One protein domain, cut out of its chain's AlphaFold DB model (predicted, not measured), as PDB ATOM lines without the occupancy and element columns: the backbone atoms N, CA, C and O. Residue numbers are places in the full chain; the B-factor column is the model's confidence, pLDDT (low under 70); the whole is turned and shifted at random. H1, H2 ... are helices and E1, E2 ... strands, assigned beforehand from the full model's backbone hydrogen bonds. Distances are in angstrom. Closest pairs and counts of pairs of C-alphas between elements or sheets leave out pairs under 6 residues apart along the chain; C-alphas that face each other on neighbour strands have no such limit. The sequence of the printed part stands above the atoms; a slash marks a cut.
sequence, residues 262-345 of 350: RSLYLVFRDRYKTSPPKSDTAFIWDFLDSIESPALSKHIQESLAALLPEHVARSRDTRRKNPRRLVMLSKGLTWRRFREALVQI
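This is residues 262 to 345 of the 350 residues of an uncharacterized protein of Thermothielavioides terrestris (strain ATCC 38088 / NRRL 8126) (UniProt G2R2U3). Four helices and a very small strand hairpin make a compact body: H2 lies nearest the middle, with H1 folded back along it at one end of the longest axis. Toward the other end H3 packs on the small hairpin E1 E2, whose long loop, residues 315 to 326, joins the two strands, and H4 bridges H2 and H3. The 84 printed residues run H1 H2 H3 E1 E2 H4, mostly helix, with one antiparallel sheet, order E1 - E2. The radius of gyration of the C-alphas is 12.2 A, and the spans are 36 by 26 by 25 A.

H1, residues 262 to 274, and H2, residues 280 to 289, form a helical hairpin and only just touch, with 3 pairs of C-alphas within 8 A. H1 touches H2 with residues 264 to 268 alone, and the closest C-alphas are those of Phe 268 and Phe 287, 7.0 A apart; the tilt is shallow, 31 degrees, opposite ways. H3, residues 294 to 307, is close to H2 but not clearly touching, closest at the C-alphas of Leu 288 and Ser 297, 6.3 A. E1, residues 312 to 314, and E2, residues 327 to 329, form an antiparallel hairpin, with N 313 and O 328 within hydrogen-bond range at 2.9 A. The closest C-alphas of H3 and E1 are those of Ala 305 and Val 312, 4.8 A. H4, residues 335 to 344, touches H2 at a steep tilt of 44 degrees, the same way, closest at the C-alphas of Asp 280 and Trp 335, 5.5 A. H4 touches H3 about perpendicular, at 79 degrees, closest at the C-alphas of Leu 307 and Ala 341, 6.3 A. H1 is apart from H3. Every O i to N i+4 pair is within hydrogen-bond range in H1, H2 and H3, and 5 of 6 in H4.

H1 begins at C-alpha 262, (103.023, 160.803, 71.415), and is 18.5 A long; H2 is 14.1 A, H3 19.8 A and H4 14.5 A. H4 ends at C-alpha 344, (108.899, 149.294, 69.004).

The two C-alphas farthest apart, those of Thr 274 and Arg 316, are 35.9 A apart. The printed part has no cut. The link from E1 to E2, residues 315 to 326, is long; the other links are tight. The model's mean pLDDT over the printed part is 87.6, and residues 316 to 321 are under 70.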
ATOM      1  N   ARG A 262     101.761 160.077  71.272       83.06
ATOM      2  CA  ARG A 262     103.023 160.803  71.415       83.06
ATOM      3  C   ARG A 262     102.877 161.970  72.385       83.06
ATOM      4  O   ARG A 262     103.743 162.149  73.239       83.06
ATOM      5  N   SER A 263     101.768 162.698  72.315       85.88
ATOM      6  CA  SER A 263     101.452 163.793  73.236       85.88
ATOM      7  C   SER A 263     101.254 163.279  74.663       85.88
ATOM      8  O   SER A 263     101.829 163.834  75.599       85.88
ATOM      9  N   LEU A 264     100.532 162.164  74.835       88.38
ATOM     10  CA  LEU A 264     100.354 161.533  76.149       88.38
ATOM     11  C   LEU A 264     101.695 161.061  76.737       88.38
ATOM     12  O   LEU A 264     101.987 161.286  77.912       88.38
ATOM     13  N   TYR A 265     102.546 160.453  75.909       89.88
ATOM     14  CA  TYR A 265     103.882 160.021  76.309       89.88
ATOM     15  C   TYR A 265     104.756 161.192  76.765       89.88
ATOM     16  O   TYR A 265     105.456 161.059  77.768       89.88
ATOM     17  N   LEU A 266     104.718 162.337  76.076       89.50
ATOM     18  CA  LEU A 266     105.495 163.517  76.463       89.50
ATOM     19  C   LEU A 266     105.114 164.014  77.864       89.50
ATOM     20  O   LEU A 266     106.003 164.216  78.689       89.50
ATOM     21  N   VAL A 267     103.814 164.096  78.166       91.06
ATOM     22  CA  VAL A 267     103.321 164.499  79.494       91.06
ATOM     23  C   VAL A 267     103.822 163.548  80.582       91.06
ATOM     24  O   VAL A 267     104.365 163.985  81.596       91.06
ATOM     25  N   PHE A 268     103.697 162.235  80.369       92.12
ATOM     26  CA  PHE A 268     104.155 161.245  81.347       92.12
ATOM     27  C   PHE A 268     105.679 161.201  81.468       92.12
ATOM     28  O   PHE A 268     106.211 161.046  82.564       92.12
ATOM     29  N   ARG A 269     106.413 161.393  80.371       91.62
ATOM     30  CA  ARG A 269     107.875 161.482  80.395       91.62
ATOM     31  C   ARG A 269     108.338 162.661  81.244       91.62
ATOM     32  O   ARG A 269     109.260 162.501  82.042       91.62
ATOM     33  N   ASP A 270     107.725 163.822  81.061       90.44
ATOM     34  CA  ASP A 270     108.113 165.029  81.779       90.44
ATOM     35  C   ASP A 270     107.714 164.921  83.259       90.44
ATOM     36  O   ASP A 270     108.529 165.206  84.133       90.44
ATOM     37  N   ARG A 271     106.542 164.342  83.554       91.38
ATOM     38  CA  ARG A 271     106.092 164.039  84.923       91.38
ATOM     39  C   ARG A 271     106.993 163.032  85.650       91.38
ATOM     40  O   ARG A 271     107.253 163.191  86.839       91.38
ATOM     41  N   TYR A 272     107.513 162.027  84.945       91.38
ATOM     42  CA  TYR A 272     108.484 161.080  85.503       91.38
ATOM     43  C   TYR A 272     109.822 161.760  85.833       91.38
ATOM     44  O   TYR A 272     110.471 161.407  86.814       91.38
ATOM     45  N   LYS A 273     110.250 162.742  85.024       90.38
ATOM     46  CA  LYS A 273     111.488 163.502  85.264       90.38
ATOM     47  C   LYS A 273     111.368 164.461  86.445       90.38
ATOM     48  O   LYS A 273     112.319 164.578  87.207       90.38
ATOM     49  N   THR A 274     110.238 165.154  86.575       89.94
ATOM     50  CA  THR A 274     110.016 166.127  87.656       89.94
ATOM     51  C   THR A 274     109.642 165.457  88.975       89.94
ATOM     52  O   THR A 274     109.981 165.966  90.038       89.94
ATOM     53  N   SER A 275     108.974 164.302  88.916       88.00
ATOM     54  CA  SER A 275     108.503 163.556  90.084       88.00
ATOM     55  C   SER A 275     108.630 162.040  89.861       88.00
ATOM     56  O   SER A 275     107.669 161.399  89.427       88.00
ATOM     57  N   PRO A 276     109.805 161.436  90.130       86.00
ATOM     58  CA  PRO A 276     109.994 160.004  89.934       86.00
ATOM     59  C   PRO A 276     109.051 159.205  90.857       86.00
ATOM     60  O   PRO A 276     109.012 159.446  92.069       86.00
ATOM     61  N   PRO A 277     108.261 158.267  90.308       89.06
ATOM     62  CA  PRO A 277     107.280 157.511  91.072       89.06
ATOM     63  C   PRO A 277     107.956 156.507  92.015       89.06
ATOM     64  O   PRO A 277     109.005 155.944  91.717       89.06
ATOM     65  N   LYS A 278     107.297 156.203  93.141       89.12
ATOM     66  CA  LYS A 278     107.744 155.146  94.074       89.12
ATOM     67  C   LYS A 278     107.627 153.733  93.482       89.12
ATOM     68  O   LYS A 278     108.227 152.798  93.998       89.12
ATOM     69  N   SER A 279     106.807 153.571  92.443       93.00
ATOM     70  CA  SER A 279     106.564 152.306  91.750       93.00
ATOM     71  C   SER A 279     106.370 152.565  90.262       93.00
ATOM     72  O   SER A 279     105.345 153.116  89.851       93.00
ATOM     73  N   ASP A 280     107.334 152.124  89.455       91.62
ATOM     74  CA  ASP A 280     107.255 152.192  87.994       91.62
ATOM     75  C   ASP A 280     106.031 151.441  87.473       91.62
ATOM     76  O   ASP A 280     105.348 151.907  86.568       91.62
ATOM     77  N   THR A 281     105.692 150.307  88.088       91.31
ATOM     78  CA  THR A 281     104.539 149.502  87.683       91.31
ATOM     79  C   THR A 281     103.223 150.262  87.856       91.31
ATOM     80  O   THR A 281     102.359 150.179  86.988       91.31
ATOM     81  N   ALA A 282     103.066 151.011  88.952       90.38
ATOM     82  CA  ALA A 282     101.880 151.840  89.168       90.38
ATOM     83  C   ALA A 282     101.827 152.992  88.156       90.38
ATOM     84  O   ALA A 282     100.795 153.221  87.537       90.38
ATOM     85  N   PHE A 283     102.967 153.637  87.910       94.00
ATOM     86  CA  PHE A 283     103.074 154.729  86.947       94.00
ATOM     87  C   PHE A 283     102.778 154.296  85.502       94.00
ATOM     88  O   PHE A 283     102.131 155.016  84.745       94.00
ATOM     89  N   ILE A 284     103.212 153.093  85.114       93.69
ATOM     90  CA  ILE A 284     102.886 152.503  83.812       93.69
ATOM     91  C   ILE A 284     101.382 152.234  83.704       93.69
ATOM     92  O   ILE A 284     100.793 152.476  82.651       93.69
ATOM     93  N   TRP A 285     100.747 151.756  84.778       93.38
ATOM     94  CA  TRP A 285      99.295 151.588  84.792       93.38
ATOM     95  C   TRP A 285      98.560 152.919  84.668       93.38
ATOM     96  O   TRP A 285      97.634 152.991  83.869       93.38
ATOM     97  N   ASP A 286      99.019 153.974  85.343       92.31
ATOM     98  CA  ASP A 286      98.450 155.318  85.189       92.31
ATOM     99  C   ASP A 286      98.530 155.799  83.731       92.31
ATOM    100  O   ASP A 286      97.577 156.383  83.213       92.31
ATOM    101  N   PHE A 287      99.643 155.523  83.041       93.50
ATOM    102  CA  PHE A 287      99.792 155.830  81.616       93.50
ATOM    103  C   PHE A 287      98.791 155.047  80.757       93.50
ATOM    104  O   PHE A 287      98.100 155.641  79.932       93.50
ATOM    105  N   LEU A 288      98.680 153.730  80.959       91.94
ATOM    106  CA  LEU A 288      97.773 152.868  80.189       91.94
ATOM    107  C   LEU A 288      96.291 153.178  80.443       91.94
ATOM    108  O   LEU A 288      95.483 153.072  79.519       91.94
ATOM    109  N   ASP A 289      95.947 153.564  81.673       91.00
ATOM    110  CA  ASP A 289      94.592 153.949  82.077       91.00
ATOM    111  C   ASP A 289      94.215 155.351  81.545       91.00
ATOM    112  O   ASP A 289      93.028 155.640  81.388       91.00
ATOM    113  N   SER A 290      95.206 156.188  81.195       91.19
ATOM    114  CA  SER A 290      95.016 157.520  80.586       91.19
ATOM    115  C   SER A 290      94.784 157.493  79.067       91.19
ATOM    116  O   SER A 290      94.544 158.539  78.457       91.19
ATOM    117  N   ILE A 291      94.871 156.318  78.436       90.56
ATOM    118  CA  ILE A 291      94.573 156.139  77.010       90.56
ATOM    119  C   ILE A 291      93.053 156.050  76.843       90.56
ATOM    120  O   ILE A 291      92.424 155.098  77.308       90.56
ATOM    121  N   GLU A 292      92.458 157.018  76.148       86.81
ATOM    122  CA  GLU A 292      91.005 157.115  75.972       86.81
ATOM    123  C   GLU A 292      90.453 155.997  75.083       86.81
ATOM    124  O   GLU A 292      89.390 155.445  75.367       86.81
ATOM    125  N   SER A 293      91.188 155.631  74.024       88.38
ATOM    126  CA  SER A 293      90.778 154.591  73.077       88.38
ATOM    127  C   SER A 293      91.002 153.185  73.655       88.38
ATOM    128  O   SER A 293      92.152 152.748  73.803       88.38
ATOM    129  N   PRO A 294      89.933 152.406  73.921       86.50
ATOM    130  CA  PRO A 294      90.066 151.063  74.487       86.50
ATOM    131  C   PRO A 294      90.737 150.085  73.519       86.50
ATOM    132  O   PRO A 294      91.475 149.201  73.947       86.50
ATOM    133  N   ALA A 295      90.495 150.247  72.212       86.88
ATOM    134  CA  ALA A 295      91.105 149.427  71.168       86.88
ATOM    135  C   ALA A 295      92.623 149.639  71.111       86.88
ATOM    136  O   ALA A 295      93.390 148.683  71.012       86.88
ATOM    137  N   LEU A 296      93.054 150.891  71.255       88.50
ATOM    138  CA  LEU A 296      94.460 151.254  71.247       88.50
ATOM    139  C   LEU A 296      95.179 150.828  72.531       88.50
ATOM    140  O   LEU A 296      96.266 150.260  72.465       88.50
ATOM    141  N   SER A 297      94.558 151.044  73.695       90.44
ATOM    142  CA  SER A 297      95.089 150.554  74.973       90.44
ATOM    143  C   SER A 297      95.252 149.032  74.943       90.44
ATOM    144  O   SER A 297      96.289 148.507  75.351       90.44
ATOM    145  N   LYS A 298      94.279 148.315  74.363       90.31
ATOM    146  CA  LYS A 298      94.370 146.872  74.126       90.31
ATOM    147  C   LYS A 298      95.540 146.502  73.210       90.31
ATOM    148  O   LYS A 298      96.329 145.642  73.593       90.31
ATOM    149  N   HIS A 299      95.680 147.155  72.055       90.25
ATOM    150  CA  HIS A 299      96.786 146.916  71.115       90.25
ATOM    151  C   HIS A 299      98.153 147.102  71.779       90.25
ATOM    152  O   HIS A 299      99.038 146.256  71.646       90.25
ATOM    153  N   ILE A 300      98.308 148.173  72.562       90.94
ATOM    154  CA  ILE A 300      99.543 148.461  73.298       90.94
ATOM    155  C   ILE A 300      99.811 147.377  74.344       90.94
ATOM    156  O   ILE A 300     100.915 146.842  74.395       90.94
ATOM    157  N   GLN A 301      98.815 146.997  75.148       92.88
ATOM    158  CA  GLN A 301      98.967 145.941  76.154       92.88
ATOM    159  C   GLN A 301      99.344 144.590  75.526       92.88
ATOM    160  O   GLN A 301     100.243 143.908  76.017       92.88
ATOM    161  N   GLU A 302      98.701 144.206  74.424       91.50
ATOM    162  CA  GLU A 302      98.996 142.957  73.715       91.50
ATOM    163  C   GLU A 302     100.390 142.965  73.079       91.50
ATOM    164  O   GLU A 302     101.087 141.947  73.136       91.50
ATOM    165  N   SER A 303     100.813 144.111  72.541       92.94
ATOM    166  CA  SER A 303     102.147 144.304  71.966       92.94
ATOM    167  C   SER A 303     103.237 144.288  73.039       92.94
ATOM    168  O   SER A 303     104.278 143.666  72.852       92.94
ATOM    169  N   LEU A 304     102.987 144.882  74.209       92.38
ATOM    170  CA  LEU A 304     103.908 144.824  75.348       92.38
ATOM    171  C   LEU A 304     104.088 143.399  75.873       92.38
ATOM    172  O   LEU A 304     105.202 143.026  76.229       92.38
ATOM    173  N   ALA A 305     103.029 142.585  75.880       92.12
ATOM    174  CA  ALA A 305     103.136 141.168  76.233       92.12
ATOM    175  C   ALA A 305     103.983 140.365  75.233       92.12
ATOM    176  O   ALA A 305     104.597 139.374  75.617       92.12
ATOM    177  N   ALA A 306     104.012 140.774  73.961       90.81
ATOM    178  CA  ALA A 306     104.846 140.144  72.941       90.81
ATOM    179  C   ALA A 306     106.312 140.604  73.020       90.81
ATOM    180  O   ALA A 306     107.213 139.784  72.875       90.81
ATOM    181  N   LEU A 307     106.550 141.896  73.270       90.81
ATOM    182  CA  LEU A 307     107.892 142.489  73.312       90.81
ATOM    183  C   LEU A 307     108.626 142.244  74.636       90.81
ATOM    184  O   LEU A 307     109.852 142.175  74.654       90.81
ATOM    185  N   LEU A 308     107.898 142.121  75.750       92.06
ATOM    186  CA  LEU A 308     108.461 141.946  77.092       92.06
ATOM    187  C   LEU A 308     107.808 140.762  77.833       92.06
ATOM    188  O   LEU A 308     107.233 140.962  78.908       92.06
ATOM    189  N   PRO A 309     107.907 139.521  77.320       89.44
ATOM    190  CA  PRO A 309     107.215 138.363  77.896       89.44
ATOM    191  C   PRO A 309     107.667 138.030  79.327       89.44
ATOM    192  O   PRO A 309     106.878 137.531  80.124       89.44
ATOM    193  N   GLU A 310     108.912 138.356  79.689       89.19
ATOM    194  CA  GLU A 310     109.448 138.166  81.047       89.19
ATOM    195  C   GLU A 310     108.823 139.116  82.079       89.19
ATOM    196  O   GLU A 310     108.810 138.837  83.278       89.19
ATOM    197  N   HIS A 311     108.305 140.257  81.618       90.38
ATOM    198  CA  HIS A 311     107.806 141.319  82.485       90.38
ATOM    199  C   HIS A 311     106.316 141.595  82.340       90.38
ATOM    200  O   HIS A 311     105.752 142.264  83.208       90.38
ATOM    201  N   VAL A 312     105.692 141.117  81.269       91.44
ATOM    202  CA  VAL A 312     104.297 141.369  80.927       91.44
ATOM    203  C   VAL A 312     103.646 140.041  80.559       91.44
ATOM    204  O   VAL A 312     103.837 139.513  79.468       91.44
ATOM    205  N   ALA A 313     102.848 139.499  81.478       89.12
ATOM    206  CA  ALA A 313     102.139 138.241  81.274       89.12
ATOM    207  C   ALA A 313     100.695 138.497  80.826       89.12
ATOM    208  O   ALA A 313     100.002 139.350  81.384       89.12
ATOM    209  N   ARG A 314     100.198 137.729  79.848       85.81
ATOM    210  CA  ARG A 314      98.769 137.748  79.498       85.81
ATOM    211  C   ARG A 314      97.966 137.124  80.631       85.81
ATOM    212  O   ARG A 314      98.173 135.963  80.977       85.81
ATOM    213  N   SER A 315      97.035 137.885  81.187       79.19
ATOM    214  CA  SER A 315      96.222 137.422  82.302       79.19
ATOM    215  C   SER A 315      94.891 136.874  81.800       79.19
ATOM    216  O   SER A 315      94.107 137.582  81.168       79.19
ATOM    217  N   ARG A 316      94.629 135.592  82.083       68.62
ATOM    218  CA  ARG A 316      93.357 134.932  81.740       68.62
ATOM    219  C   ARG A 316      92.226 135.301  82.711       68.62
ATOM    220  O   ARG A 316      91.069 135.325  82.302       68.62
ATOM    221  N   ASP A 317      92.565 135.676  83.947       58.66
ATOM    222  CA  ASP A 317      91.600 135.884  85.039       58.66
ATOM    223  C   ASP A 317      91.205 137.351  85.277       58.66
ATOM    224  O   ASP A 317      90.166 137.634  85.882       58.66
ATOM    225  N   THR A 318      91.972 138.323  84.766       57.22
ATOM    226  CA  THR A 318      91.663 139.758  84.970       57.22
ATOM    227  C   THR A 318      90.428 140.230  84.209       57.22
ATOM    228  O   THR A 318      89.843 141.246  84.590       57.22
ATOM    229  N   ARG A 319      89.949 139.463  83.217       56.38
ATOM    230  CA  ARG A 319      88.757 139.810  82.426       56.38
ATOM    231  C   ARG A 319      87.489 139.953  83.280       56.38
ATOM    232  O   ARG A 319      86.603 140.711  82.907       56.38
ATOM    233  N   ARG A 320      87.414 139.267  84.431       58.34
ATOM    234  CA  ARG A 320      86.272 139.359  85.363       58.34
ATOM    235  C   ARG A 320      86.325 140.578  86.294       58.34
ATOM    236  O   ARG A 320      85.276 141.007  86.756       58.34
ATOM    237  N   LYS A 321      87.516 141.121  86.591       67.19
ATOM    238  CA  LYS A 321      87.696 142.204  87.584       67.19
ATOM    239  C   LYS A 321      87.975 143.574  86.965       67.19
ATOM    240  O   LYS A 321      87.578 144.570  87.551       67.19
ATOM    241  N   ASN A 322      88.634 143.638  85.806       74.56
ATOM    242  CA  ASN A 322      88.875 144.893  85.093       74.56
ATOM    243  C   ASN A 322      88.945 144.649  83.576       74.56
ATOM    244  O   ASN A 322      89.974 144.177  83.087       74.56
ATOM    245  N   PRO A 323      87.903 145.004  82.798       74.25
ATOM    246  CA  PRO A 323      87.875 144.742  81.358       74.25
ATOM    247  C   PRO A 323      88.945 145.524  80.576       74.25
ATOM    248  O   PRO A 323      89.244 145.165  79.440       74.25
ATOM    249  N   ARG A 324      89.541 146.562  81.182       78.56
ATOM    250  CA  ARG A 324      90.611 147.379  80.590       78.56
ATOM    251  C   ARG A 324      92.027 146.827  80.803       78.56
ATOM    252  O   ARG A 324      92.939 147.289  80.130       78.56
ATOM    253  N   ARG A 325      92.232 145.851  81.701       86.38
ATOM    254  CA  ARG A 325      93.565 145.306  82.035       86.38
ATOM    255  C   ARG A 325      93.708 143.862  81.549       86.38
ATOM    256  O   ARG A 325      93.303 142.914  82.224       86.38
ATOM    257  N   LEU A 326      94.289 143.702  80.365       85.94
ATOM    258  CA  LEU A 326      94.472 142.409  79.691       85.94
ATOM    259  C   LEU A 326      95.793 141.724  80.065       85.94
ATOM    260  O   LEU A 326      95.960 140.518  79.872       85.94
ATOM    261  N   VAL A 327      96.729 142.486  80.623       90.44
ATOM    262  CA  VAL A 327      98.061 142.015  81.002       90.44
ATOM    263  C   VAL A 327      98.344 142.250  82.479       90.44
ATOM    264  O   VAL A 327      97.737 143.101  83.124       90.44
ATOM    265  N   MET A 328      99.280 141.482  83.025       90.62
ATOM    266  CA  MET A 328      99.863 141.689  84.343       90.62
ATOM    267  C   MET A 328     101.305 142.143  84.181       90.62
ATOM    268  O   MET A 328     102.107 141.468  83.539       90.62
ATOM    269  N   LEU A 329     101.623 143.285  84.784       92.25
ATOM    270  CA  LEU A 329     102.975 143.823  84.814       92.25
ATOM    271  C   LEU A 329     103.710 143.267  86.038       92.25
ATOM    272  O   LEU A 329     103.214 143.341  87.165       92.25
ATOM    273  N   SER A 330     104.894 142.713  85.816       92.38
ATOM    274  CA  SER A 330     105.798 142.284  86.879       92.38
ATOM    275  C   SER A 330     106.356 143.494  87.639       92.38
ATOM    276  O   SER A 330     106.539 144.573  87.073       92.38
ATOM    277  N   LYS A 331     106.712 143.298  88.913       88.81
ATOM    278  CA  LYS A 331     107.367 144.335  89.735       88.81
ATOM    279  C   LYS A 331     108.756 144.741  89.216       88.81
ATOM    280  O   LYS A 331     109.264 145.778  89.617       88.81
ATOM    281  N   GLY A 332     109.369 143.930  88.350       89.12
ATOM    282  CA  GLY A 332     110.667 144.216  87.730       89.12
ATOM    283  C   GLY A 332     110.584 145.086  86.473       89.12
ATOM    284  O   GLY A 332     111.618 145.425  85.900       89.12
ATOM    285  N   LEU A 333     109.375 145.440  86.020       92.62
ATOM    286  CA  LEU A 333     109.200 146.301  84.858       92.62
ATOM    287  C   LEU A 333     109.483 147.759  85.229       92.62
ATOM    288  O   LEU A 333     108.726 148.370  85.981       92.62
ATOM    289  N   THR A 334     110.547 148.316  84.654       94.31
ATOM    290  CA  THR A 334     110.905 149.726  84.825       94.31
ATOM    291  C   THR A 334     110.312 150.602  83.728       94.31
ATOM    292  O   THR A 334     110.110 150.150  82.594       94.31
ATOM    293  N   TRP A 335     110.114 151.892  84.019       92.56
ATOM    294  CA  TRP A 335     109.640 152.873  83.032       92.56
ATOM    295  C   TRP A 335     110.565 152.950  81.809       92.56
ATOM    296  O   TRP A 335     110.110 153.119  80.678       92.56
ATOM    297  N   ARG A 336     111.876 152.749  82.017       92.75
ATOM    298  CA  ARG A 336     112.884 152.698  80.947       92.75
ATOM    299  C   ARG A 336     112.649 151.541  79.970       92.75
ATOM    300  O   ARG A 336     112.686 151.768  78.766       92.75
ATOM    301  N   ARG A 337     112.406 150.326  80.468       91.50
ATOM    302  CA  ARG A 337     112.131 149.167  79.597       91.50
ATOM    303  C   ARG A 337     110.778 149.305  78.907       91.50
ATOM    304  O   ARG A 337     110.651 148.993  77.728       91.50
ATOM    305  N   PHE A 338     109.790 149.839  79.621       93.75
ATOM    306  CA  PHE A 338     108.469 150.111  79.067       93.75
ATOM    307  C   PHE A 338     108.518 151.077  77.874       93.75
ATOM    308  O   PHE A 338     107.990 150.750  76.817       93.75
ATOM    309  N   ARG A 339     109.186 152.236  77.997       91.25
ATOM    310  CA  ARG A 339     109.283 153.211  76.888       91.25
ATOM    311  C   ARG A 339     110.018 152.645  75.669       91.25
ATOM    312  O   ARG A 339     109.667 152.980  74.546       91.25
ATOM    313  N   GLU A 340     111.036 151.811  75.887       92.56
ATOM    314  CA  GLU A 340     111.818 151.203  74.805       92.56
ATOM    315  C   GLU A 340     110.945 150.233  74.013       92.56
ATOM    316  O   GLU A 340     110.936 150.287  72.786       92.56
ATOM    317  N   ALA A 341     110.132 149.436  74.710       90.94
ATOM    318  CA  ALA A 341     109.131 148.593  74.073       90.94
ATOM    319  C   ALA A 341     108.030 149.418  73.391       90.94
ATOM    320  O   ALA A 341     107.651 149.093  72.275       90.94
ATOM    321  N   LEU A 342     107.561 150.513  74.004       90.56
ATOM    322  CA  LEU A 342     106.505 151.372  73.450       90.56
ATOM    323  C   LEU A 342     106.875 151.948  72.073       90.56
ATOM    324  O   LEU A 342     106.020 152.033  71.198       90.56
ATOM    325  N   VAL A 343     108.147 152.306  71.863       88.44
ATOM    326  CA  VAL A 343     108.655 152.805  70.569       88.44
ATOM    327  C   VAL A 343     108.702 151.706  69.501       88.44
ATOM    328  O   VAL A 343     108.598 152.003  68.314       88.44
ATOM    329  N   GLN A 344     108.842 150.444  69.909       87.19
ATOM    330  CA  GLN A 344     108.899 149.294  69.004       87.19
ATOM    331  C   GLN A 344     107.516 148.760  68.611       87.19
ATOM    332  O   GLN A 344     107.430 147.895  67.741       87.19
ATOM    333  N   ILE A 345     106.436 149.248  69.231       87.38
ATOM    334  CA  ILE A 345     105.079 148.813  68.899       87.38
ATOM    335  C   ILE A 345     104.738 149.305  67.483       87.38
ATOM    336  O   ILE A 345     104.718 150.518  67.254       87.38
TER     337      ILE A 345